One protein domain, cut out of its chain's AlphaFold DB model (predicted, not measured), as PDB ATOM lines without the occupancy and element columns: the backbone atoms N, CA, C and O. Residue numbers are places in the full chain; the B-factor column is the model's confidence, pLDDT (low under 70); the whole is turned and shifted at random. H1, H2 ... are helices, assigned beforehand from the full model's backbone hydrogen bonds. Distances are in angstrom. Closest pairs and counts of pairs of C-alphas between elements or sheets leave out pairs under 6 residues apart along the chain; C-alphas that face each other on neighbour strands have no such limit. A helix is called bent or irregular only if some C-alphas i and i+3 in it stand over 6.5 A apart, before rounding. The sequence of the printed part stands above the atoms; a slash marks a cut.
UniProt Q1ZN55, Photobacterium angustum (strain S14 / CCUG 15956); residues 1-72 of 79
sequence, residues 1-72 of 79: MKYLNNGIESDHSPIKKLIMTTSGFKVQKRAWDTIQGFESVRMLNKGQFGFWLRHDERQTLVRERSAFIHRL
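AT A GLANCE: This is residues 1 to 72 of the 79 residues of a protein of Photobacterium angustum (strain S14 / CCUG 15956) (UniProt Q1ZN55). Look for an open, loosely connected chain of helices: the long bent H1 packs through its second arm on the middle of H2, and H2, H3 and H4 then make a wide loop that brings the end of H4 back near H2. H1a sticks out at one end and residues 54 to 64 at the other. The printed part has 72 residues, with H1, H2, H3 and H4 in that order and no named strand: all helix. It is only just loose, close to extended, with a radius of gyration of the C-alphas of 16.5 A, and only just flat, spanning 52 by 32 by 18 A.

HOW THE PARTS SIT: Start at H1, residues 3 to 21, assigned as one helix by its hydrogen bonds but bent: C-alphas 11 and 14 are 7.2 A apart. Its arms, H1a at residues 3 to 11 and H1b at 14 to 21, stand at a steep tilt of 62 degrees. H1b touches H2, residues 28 to 45, which meets it with residues 35 to 39 alone; the closest C-alphas, of Ile 15 and Phe 38, are 7.2 A apart. They run opposite ways at a steep tilt of 58 degrees. H4, residues 62 to 72, is close to H2 but not clearly touching: their closest C-alphas, of Ser 40 and Leu 72, are 6.7 A apart. H3, residues 50 to 54, is apart from H4, and only just apart from H2, at 8.4 A. Every O i to N i+4 pair is within hydrogen-bond range in H1b, H3 and H4, against 3 of 5 in H1a and 12 of 14 in H2.

IN THESE COORDINATES: Find C-alpha 3 at (-12.846, -6.908, -4.850), where H1a begins its 13.4 A; H1b covers 10.7 A. H2 runs 26.2 A from C-alpha 28 at (-15.056, -19.775, 23.615), and is irregular, with C-alphas 29 and 32 7.0 A apart. H3 is 6.1 A long, and H4 runs 15.3 A to C-alpha 72 at (-15.075, -36.042, 11.589).

THE WHOLE: The two C-alphas farthest apart, of Met 1 and Arg 58, are 53.6 A apart. The printed part has no cut and no long link. Look for pLDDT under 70 at residues 1 to 5 and 52 to 62.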
ATOM      1  N   MET A   1      -8.772  -2.098  -4.484       57.78
ATOM      2  CA  MET A   1      -8.614  -3.110  -3.408       57.78
ATOM      3  C   MET A   1      -9.933  -3.583  -2.758       57.78
ATOM      4  O   MET A   1      -9.869  -4.243  -1.736       57.78
ATOM      5  N   LYS A   2     -11.138  -3.314  -3.300       60.59
ATOM      6  CA  LYS A   2     -12.406  -3.759  -2.661       60.59
ATOM      7  C   LYS A   2     -12.886  -5.159  -3.091       60.59
ATOM      8  O   LYS A   2     -13.713  -5.755  -2.423       60.59
ATOM      9  N   TYR A   3     -12.357  -5.688  -4.190       61.22
ATOM     10  CA  TYR A   3     -12.846  -6.908  -4.850       61.22
ATOM     11  C   TYR A   3     -12.275  -8.207  -4.259       61.22
ATOM     12  O   TYR A   3     -12.957  -9.224  -4.280       61.22
ATOM     13  N   LEU A   4     -11.069  -8.173  -3.677       62.97
ATOM     14  CA  LEU A   4     -10.467  -9.346  -3.021       62.97
ATOM     15  C   LEU A   4     -11.154  -9.677  -1.686       62.97
ATOM     16  O   LEU A   4     -11.319 -10.850  -1.360       62.97
ATOM     17  N   ASN A   5     -11.637  -8.657  -0.965       67.75
ATOM     18  CA  ASN A   5     -12.406  -8.869   0.260       67.75
ATOM     19  C   ASN A   5     -13.727  -9.588  -0.009       67.75
ATOM     20  O   ASN A   5     -14.099 -10.427   0.792       67.75
ATOM     21  N   ASN A   6     -14.399  -9.345  -1.138       76.44
ATOM     22  CA  ASN A   6     -15.680  -9.997  -1.423       76.44
ATOM     23  C   ASN A   6     -15.569 -11.522  -1.590       76.44
ATOM     24  O   ASN A   6     -16.522 -12.221  -1.264       76.44
ATOM     25  N   GLY A   7     -14.436 -12.041  -2.080       77.00
ATOM     26  CA  GLY A   7     -14.222 -13.488  -2.224       77.00
ATOM     27  C   GLY A   7     -14.088 -14.176  -0.867       77.00
ATOM     28  O   GLY A   7     -14.871 -15.064  -0.539       77.00
ATOM     29  N   ILE A   8     -13.172 -13.668  -0.037       75.31
ATOM     30  CA  ILE A   8     -13.000 -14.114   1.354       75.31
ATOM     31  C   ILE A   8     -14.317 -13.938   2.119       75.31
ATOM     32  O   ILE A   8     -14.735 -14.819   2.874       75.31
ATOM     33  N   GLU A   9     -15.013 -12.821   1.873       76.88
ATOM     34  CA  GLU A   9     -16.256 -12.507   2.560       76.88
ATOM     35  C   GLU A   9     -17.376 -13.500   2.195       76.88
ATOM     36  O   GLU A   9     -18.153 -13.956   3.039       76.88
ATOM     37  N   SER A  10     -17.439 -13.878   0.920       79.25
ATOM     38  CA  SER A  10     -18.391 -14.852   0.396       79.25
ATOM     39  C   SER A  10     -18.157 -16.246   0.983       79.25
ATOM     40  O   SER A  10     -19.115 -16.903   1.397       79.25
ATOM     41  N   ASP A  11     -16.899 -16.675   1.100       79.31
ATOM     42  CA  ASP A  11     -16.553 -18.026   1.557       79.31
ATOM     43  C   ASP A  11     -16.995 -18.298   2.997       79.31
ATOM     44  O   ASP A  11     -17.548 -19.362   3.296       79.31
ATOM     45  N   HIS A  12     -16.840 -17.315   3.884       85.19
ATOM     46  CA  HIS A  12     -17.207 -17.455   5.295       85.19
ATOM     47  C   HIS A  12     -18.630 -16.956   5.634       85.19
ATOM     48  O   HIS A  12     -19.105 -17.153   6.756       85.19
ATOM     49  N   SER A  13     -19.349 -16.343   4.680       88.06
ATOM     50  CA  SER A  13     -20.715 -15.822   4.883       88.06
ATOM     51  C   SER A  13     -21.708 -16.885   5.403       88.06
ATOM     52  O   SER A  13     -22.445 -16.601   6.354       88.06
ATOM     53  N   PRO A  14     -21.693 -18.142   4.904       88.00
ATOM     54  CA  PRO A  14     -22.560 -19.201   5.425       88.00
ATOM     55  C   PRO A  14     -22.312 -19.525   6.904       88.00
ATOM     56  O   PRO A  14     -23.263 -19.705   7.661       88.00
ATOM     57  N   ILE A  15     -21.043 -19.566   7.324       88.69
ATOM     58  CA  ILE A  15     -20.663 -19.856   8.713       88.69
ATOM     59  C   ILE A  15     -21.072 -18.689   9.615       88.69
ATOM     60  O   ILE A  15     -21.700 -18.913  10.648       88.69
ATOM     61  N   LYS A  16     -20.813 -17.440   9.197       88.06
ATOM     62  CA  LYS A  16     -21.270 -16.244   9.926       88.06
ATOM     63  C   LYS A  16     -22.782 -16.269  10.147       88.06
ATOM     64  O   LYS A  16     -23.231 -16.025  11.263       88.06
ATOM     65  N   LYS A  17     -23.566 -16.622   9.120       90.62
ATOM     66  CA  LYS A  17     -25.030 -16.715   9.219       90.62
ATOM     67  C   LYS A  17     -25.470 -17.755  10.253       90.62
ATOM     68  O   LYS A  17     -26.326 -17.439  11.071       90.62
ATOM     69  N   LEU A  18     -24.856 -18.942  10.258       89.12
ATOM     70  CA  LEU A  18     -25.146 -20.004  11.233       89.12
ATOM     71  C   LEU A  18     -24.796 -19.600  12.670       89.12
ATOM     72  O   LEU A  18     -25.564 -19.861  13.596       89.12
ATOM     73  N   ILE A  19     -23.661 -18.929  12.866       88.62
ATOM     74  CA  ILE A  19     -23.262 -18.402  14.178       88.62
ATOM     75  C   ILE A  19     -24.293 -17.378  14.662       88.62
ATOM     76  O   ILE A  19     -24.736 -17.445  15.808       88.62
ATOM     77  N   MET A  20     -24.728 -16.476  13.779       88.69
ATOM     78  CA  MET A  20     -25.723 -15.450  14.095       88.69
ATOM     79  C   MET A  20     -27.081 -16.063  14.469       88.69
ATOM     80  O   MET A  20     -27.676 -15.662  15.466       88.69
ATOM     81  N   THR A  21     -27.547 -17.079  13.730       89.62
ATOM     82  CA  THR A  21     -28.804 -17.786  14.040       89.62
ATOM     83  C   THR A  21     -28.732 -18.608  15.325       89.62
ATOM     84  O   THR A  21     -29.751 -18.802  15.974       89.62
ATOM     85  N   THR A  22     -27.541 -19.068  15.717       86.06
ATOM     86  CA  THR A  22     -27.325 -19.886  16.929       86.06
ATOM     87  C   THR A  22     -27.082 -19.028  18.185       86.06
ATOM     88  O   THR A  22     -26.762 -19.550  19.248       86.06
ATOM     89  N   SER A  23     -27.246 -17.700  18.088       86.25
ATOM     90  CA  SER A  23     -26.935 -16.734  19.158       86.25
ATOM     91  C   SER A  23     -25.453 -16.706  19.575       86.25
ATOM     92  O   SER A  23     -25.127 -16.315  20.694       86.25
ATOM     93  N   GLY A  24     -24.544 -17.088  18.676       86.00
ATOM     94  CA  GLY A  24     -23.103 -17.087  18.921       86.00
ATOM     95  C   GLY A  24     -22.583 -18.292  19.713       86.00
ATOM     96  O   GLY A  24     -23.268 -19.295  19.915       86.00
ATOM     97  N   PHE A  25     -21.327 -18.201  20.156       85.75
ATOM     98  CA  PHE A  25     -20.682 -19.244  20.956       85.75
ATOM     99  C   PHE A  25     -20.853 -18.949  22.446       85.75
ATOM    100  O   PHE A  25     -20.313 -17.971  22.955       85.75
ATOM    101  N   LYS A  26     -21.555 -19.827  23.171       84.12
ATOM    102  CA  LYS A  26     -21.730 -19.695  24.631       84.12
ATOM    103  C   LYS A  26     -20.430 -19.909  25.416       84.12
ATOM    104  O   LYS A  26     -20.294 -19.414  26.526       84.12
ATOM    105  N   VAL A  27     -19.490 -20.672  24.854       86.44
ATOM    106  CA  VAL A  27     -18.192 -20.995  25.463       86.44
ATOM    107  C   VAL A  27     -17.112 -20.896  24.393       86.44
ATOM    108  O   VAL A  27     -17.132 -21.660  23.428       86.44
ATOM    109  N   GLN A  28     -16.135 -20.006  24.583       83.00
ATOM    110  CA  GLN A  28     -15.056 -19.775  23.615       83.00
ATOM    111  C   GLN A  28     -14.251 -21.047  23.314       83.00
ATOM    112  O   GLN A  28     -13.957 -21.328  22.157       83.00
ATOM    113  N   LYS A  29     -13.972 -21.870  24.336       86.75
ATOM    114  CA  LYS A  29     -13.240 -23.141  24.186       86.75
ATOM    115  C   LYS A  29     -13.916 -24.130  23.223       86.75
ATOM    116  O   LYS A  29     -13.224 -24.942  22.632       86.75
ATOM    117  N   ARG A  30     -15.242 -24.052  23.049       85.19
ATOM    118  CA  ARG A  30     -16.025 -24.929  22.154       85.19
ATOM    119  C   ARG A  30     -16.344 -24.288  20.802       85.19
ATOM    120  O   ARG A  30     -17.007 -24.904  19.969       85.19
ATOM    121  N   ALA A  31     -15.919 -23.041  20.584       87.56
ATOM    122  CA  ALA A  31     -16.187 -22.328  19.339       87.56
ATOM    123  C   ALA A  31     -15.552 -23.047  18.144       87.56
ATOM    124  O   ALA A  31     -16.202 -23.207  17.115       87.56
ATOM    125  N   TRP A  32     -14.322 -23.542  18.318       86.88
ATOM    126  CA  TRP A  32     -13.613 -24.299  17.291       86.88
ATOM    127  C   TRP A  32     -14.359 -25.578  16.897       86.88
ATOM    128  O   TRP A  32     -14.686 -25.750  15.727       86.88
ATOM    129  N   ASP A  33     -14.733 -26.405  17.878       86.31
ATOM    130  CA  ASP A  33     -15.483 -27.648  17.643       86.31
ATOM    131  C   ASP A  33     -16.828 -27.377  16.953       86.31
ATOM    132  O   ASP A  33     -17.248 -28.111  16.062       86.31
ATOM    133  N   THR A  34     -17.490 -26.273  17.314       86.69
ATOM    134  CA  THR A  34     -18.760 -25.863  16.696       86.69
ATOM    135  C   THR A  34     -18.569 -25.453  15.233       86.69
ATOM    136  O   THR A  34     -19.352 -25.861  14.376       86.69
ATOM    137  N   ILE A  35     -17.528 -24.671  14.923       88.50
ATOM    138  CA  ILE A  35     -17.191 -24.280  13.545       88.50
ATOM    139  C   ILE A  35     -16.868 -25.526  12.711       88.50
ATOM    140  O   ILE A  35     -17.418 -25.683  11.621       88.50
ATOM    141  N   GLN A  36     -16.049 -26.438  13.243       87.00
ATOM    142  CA  GLN A  36     -15.713 -27.705  12.587       87.00
ATOM    143  C   GLN A  36     -16.951 -28.584  12.359       87.00
ATOM    144  O   GLN A  36     -17.115 -29.161  11.281       87.00
ATOM    145  N   GLY A  37     -17.878 -28.630  13.317       87.62
ATOM    146  CA  GLY A  37     -19.164 -29.311  13.163       87.62
ATOM    147  C   GLY A  37     -20.026 -28.716  12.043       87.62
ATOM    148  O   GLY A  37     -20.571 -29.459  11.226       87.62
ATOM    149  N   PHE A  38     -20.118 -27.384  11.948       88.25
ATOM    150  CA  PHE A  38     -20.850 -26.711  10.866       88.25
ATOM    151  C   PHE A  38     -20.259 -27.001   9.487       88.25
ATOM    152  O   PHE A  38     -21.011 -27.246   8.538       88.25
ATOM    153  N   GLU A  39     -18.933 -27.003   9.358       88.19
ATOM    154  CA  GLU A  39     -18.274 -27.375   8.107       88.19
ATOM    155  C   GLU A  39     -18.536 -28.837   7.755       88.19
ATOM    156  O   GLU A  39     -18.994 -29.116   6.648       88.19
ATOM    157  N   SER A  40     -18.371 -29.748   8.712       87.75
ATOM    158  CA  SER A  40     -18.602 -31.185   8.527       87.75
ATOM    159  C   SER A  40     -20.016 -31.490   8.024       87.75
ATOM    160  O   SER A  40     -20.193 -32.191   7.023       87.75
ATOM    161  N   VAL A  41     -21.039 -30.894   8.646       87.69
ATOM    162  CA  VAL A  41     -22.440 -31.026   8.207       87.69
ATOM    163  C   VAL A  41     -22.641 -30.436   6.810       87.69
ATOM    164  O   VAL A  41     -23.342 -31.016   5.978       87.69
ATOM    165  N   ARG A  42     -22.006 -29.304   6.496       88.62
ATOM    166  CA  ARG A  42     -22.087 -28.694   5.162       88.62
ATOM    167  C   ARG A  42     -21.443 -29.572   4.087       88.62
ATOM    168  O   ARG A  42     -21.996 -29.668   2.993       88.62
ATOM    169  N   MET A  43     -20.309 -30.208   4.374       87.38
ATOM    170  CA  MET A  43     -19.638 -31.144   3.464       87.38
ATOM    171  C   MET A  43     -20.513 -32.377   3.188       87.38
ATOM    172  O   MET A  43     -20.645 -32.795   2.034       87.38
ATOM    173  N   LEU A  44     -21.179 -32.901   4.227       86.50
ATOM    174  CA  LEU A  44     -22.162 -33.985   4.118       86.50
ATOM    175  C   LEU A  44     -23.352 -33.584   3.240       86.50
ATOM    176  O   LEU A  44     -23.648 -34.275   2.267       86.50
ATOM    177  N   ASN A  45     -23.969 -32.431   3.506       87.62
ATOM    178  CA  ASN A  45     -25.112 -31.931   2.732       87.62
ATOM    179  C   ASN A  45     -24.769 -31.655   1.260       87.62
ATOM    180  O   ASN A  45     -25.621 -31.795   0.389       87.62
ATOM    181  N   LYS A  46     -23.518 -31.282   0.963       89.50
ATOM    182  CA  LYS A  46     -23.022 -31.115  -0.412       89.50
ATOM    183  C   LYS A  46     -22.726 -32.438  -1.124       89.50
ATOM    184  O   LYS A  46     -22.358 -32.416  -2.295       89.50
ATOM    185  N   GLY A  47     -22.822 -33.574  -0.434       87.12
ATOM    186  CA  GLY A  47     -22.477 -34.876  -0.994       87.12
ATOM    187  C   GLY A  47     -20.990 -35.013  -1.322       87.12
ATOM    188  O   GLY A  47     -20.630 -35.824  -2.174       87.12
ATOM    189  N   GLN A  48     -20.111 -34.248  -0.661       87.12
ATOM    190  CA  GLN A  48     -18.664 -34.321  -0.907       87.12
ATOM    191  C   GLN A  48     -18.088 -35.697  -0.552       87.12
ATOM    192  O   GLN A  48     -17.122 -36.135  -1.165       87.12
ATOM    193  N   PHE A  49     -18.741 -36.421   0.357       80.81
ATOM    194  CA  PHE A  49     -18.416 -37.810   0.697       80.81
ATOM    195  C   PHE A  49     -19.095 -38.839  -0.223       80.81
ATOM    196  O   PHE A  49     -19.024 -40.041   0.016       80.81
ATOM    197  N   GLY A  50     -19.756 -38.398  -1.298       76.94
ATOM    198  CA  GLY A  50     -20.485 -39.272  -2.214       76.94
ATOM    199  C   GLY A  50     -19.591 -40.256  -2.973       76.94
ATOM    200  O   GLY A  50     -20.050 -41.340  -3.309       76.94
ATOM    201  N   PHE A  51     -18.321 -39.921  -3.239       73.50
ATOM    202  CA  PHE A  51     -17.369 -40.885  -3.815       73.50
ATOM    203  C   PHE A  51     -17.109 -42.049  -2.847       73.50
ATOM    204  O   PHE A  51     -17.072 -43.202  -3.257       73.50
ATOM    205  N   TRP A  52     -17.025 -41.746  -1.553       68.56
ATOM    206  CA  TRP A  52     -16.751 -42.711  -0.499       68.56
ATOM    207  C   TRP A  52     -17.969 -43.587  -0.172       68.56
ATOM    208  O   TRP A  52     -17.837 -44.790   0.006       68.56
ATOM    209  N   LEU A  53     -19.179 -43.015  -0.191       65.38
ATOM    210  CA  LEU A  53     -20.433 -43.761  -0.002       65.38
ATOM    211  C   LEU A  53     -20.763 -44.719  -1.162       65.38
ATOM    212  O   LEU A  53     -21.525 -45.661  -0.964       65.38
ATOM    213  N   ARG A  54     -20.241 -44.466  -2.371       66.25
ATOM    214  CA  ARG A  54     -20.567 -45.236  -3.588       66.25
ATOM    215  C   ARG A  54     -19.636 -46.419  -3.856       66.25
ATOM    216  O   ARG A  54     -20.069 -47.361  -4.508       66.25
ATOM    217  N   HIS A  55     -18.403 -46.396  -3.354       60.88
ATOM    218  CA  HIS A  55     -17.431 -47.486  -3.513       60.88
ATOM    219  C   HIS A  55     -17.525 -48.538  -2.394       60.88
ATOM    220  O   HIS A  55     -16.512 -49.062  -1.942       60.88
ATOM    221  N   ASP A  56     -18.742 -48.847  -1.945       55.12
ATOM    222  CA  ASP A  56     -18.979 -49.853  -0.907       55.12
ATOM    223  C   ASP A  56     -18.757 -51.256  -1.501       55.12
ATOM    224  O   ASP A  56     -19.664 -51.895  -2.043       55.12
ATOM    225  N   GLU A  57     -17.524 -51.754  -1.429       60.66
ATOM    226  CA  GLU A  57     -17.310 -53.196  -1.407       60.66
ATOM    227  C   GLU A  57     -18.095 -53.741  -0.208       60.66
ATOM    228  O   GLU A  57     -18.103 -53.134   0.856       60.66
ATOM    229  N   ARG A  58     -18.787 -54.878  -0.336       56.84
ATOM    230  CA  ARG A  58     -19.725 -55.402   0.690       56.84
ATOM    231  C   ARG A  58     -19.111 -55.632   2.093       56.84
ATOM    232  O   ARG A  58     -19.816 -56.087   2.989       56.84
ATOM    233  N   GLN A  59     -17.817 -55.364   2.267       53.75
ATOM    234  CA  GLN A  59     -17.020 -55.570   3.469       53.75
ATOM    235  C   GLN A  59     -16.460 -54.287   4.107       53.75
ATOM    236  O   GLN A  59     -15.790 -54.418   5.127       53.75
ATOM    237  N   THR A  60     -16.713 -53.075   3.594       56.56
ATOM    238  CA  THR A  60     -16.380 -51.829   4.318       56.56
ATOM    239  C   THR A  60     -17.187 -51.798   5.614       56.56
ATOM    240  O   THR A  60     -18.372 -51.464   5.663       56.56
ATOM    241  N   LEU A  61     -16.542 -52.287   6.675       64.88
ATOM    242  CA  LEU A  61     -17.148 -52.600   7.956       64.88
ATOM    243  C   LEU A  61     -17.831 -51.343   8.487       64.88
ATOM    244  O   LEU A  61     -17.245 -50.264   8.503       64.88
ATOM    245  N   VAL A  62     -19.038 -51.494   9.033       67.88
ATOM    246  CA  VAL A  62     -19.733 -50.460   9.827       67.88
ATOM    247  C   VAL A  62     -18.775 -49.758  10.812       67.88
ATOM    248  O   VAL A  62     -18.919 -48.568  11.083       67.88
ATOM    249  N   ARG A  63     -17.737 -50.473  11.269       70.62
ATOM    250  CA  ARG A  63     -16.603 -49.957  12.045       70.62
ATOM    251  C   ARG A  63     -15.842 -48.807  11.375       70.62
ATOM    252  O   ARG A  63     -15.632 -47.796  12.033       70.62
ATOM    253  N   GLU A  64     -15.469 -48.900  10.104       75.94
ATOM    254  CA  GLU A  64     -14.736 -47.838   9.395       75.94
ATOM    255  C   GLU A  64     -15.601 -46.592   9.199       75.94
ATOM    256  O   GLU A  64     -15.146 -45.472   9.429       75.94
ATOM    257  N   ARG A  65     -16.891 -46.791   8.890       76.06
ATOM    258  CA  ARG A  65     -17.911 -45.729   8.888       76.06
ATOM    259  C   ARG A  65     -18.036 -45.044  10.233       76.06
ATOM    260  O   ARG A  65     -17.996 -43.817  10.296       76.06
ATOM    261  N   SER A  66     -18.135 -45.823  11.303       78.12
ATOM    262  CA  SER A  66     -18.222 -45.275  12.652       78.12
ATOM    263  C   SER A  66     -16.955 -44.503  13.026       78.12
ATOM    264  O   SER A  66     -17.051 -43.373  13.491       78.12
ATOM    265  N   ALA A  67     -15.769 -45.039  12.724       81.38
ATOM    266  CA  ALA A  67     -14.491 -44.400  13.015       81.38
ATOM    267  C   ALA A  67     -14.314 -43.089  12.239       81.38
ATOM    268  O   ALA A  67     -13.827 -42.104  12.791       81.38
ATOM    269  N   PHE A  68     -14.753 -43.052  10.980       79.81
ATOM    270  CA  PHE A  68     -14.746 -41.841  10.169       79.81
ATOM    271  C   PHE A  68     -15.650 -40.756  10.761       79.81
ATOM    272  O   PHE A  68     -15.196 -39.630  10.939       79.81
ATOM    273  N   ILE A  69     -16.900 -41.085  11.105       81.06
ATOM    274  CA  ILE A  69     -17.838 -40.123  11.704       81.06
ATOM    275  C   ILE A  69     -17.321 -39.628  13.056       81.06
ATOM    276  O   ILE A  69     -17.363 -38.429  13.325       81.06
ATOM    277  N   HIS A  70     -16.759 -40.514  13.876       83.75
ATOM    278  CA  HIS A  70     -16.145 -40.127  15.142       83.75
ATOM    279  C   HIS A  70     -14.959 -39.182  14.941       83.75
ATOM    280  O   HIS A  70     -14.889 -38.148  15.595       83.75
ATOM    281  N   ARG A  71     -14.086 -39.455  13.966       81.81
ATOM    282  CA  ARG A  71     -12.977 -38.558  13.616       81.81
ATOM    283  C   ARG A  71     -13.460 -37.221  13.050       81.81
ATOM    284  O   ARG A  71     -12.884 -36.191  13.376       81.81
ATOM    285  N   LEU A  72     -14.506 -37.233  12.224       80.75
ATOM    286  CA  LEU A  72     -15.075 -36.042  11.589       80.75
ATOM    287  C   LEU A  72     -15.649 -35.070  12.626       80.75
ATOM    288  O   LEU A  72     -15.447 -33.865  12.521       80.75
TER     289      LEU A  72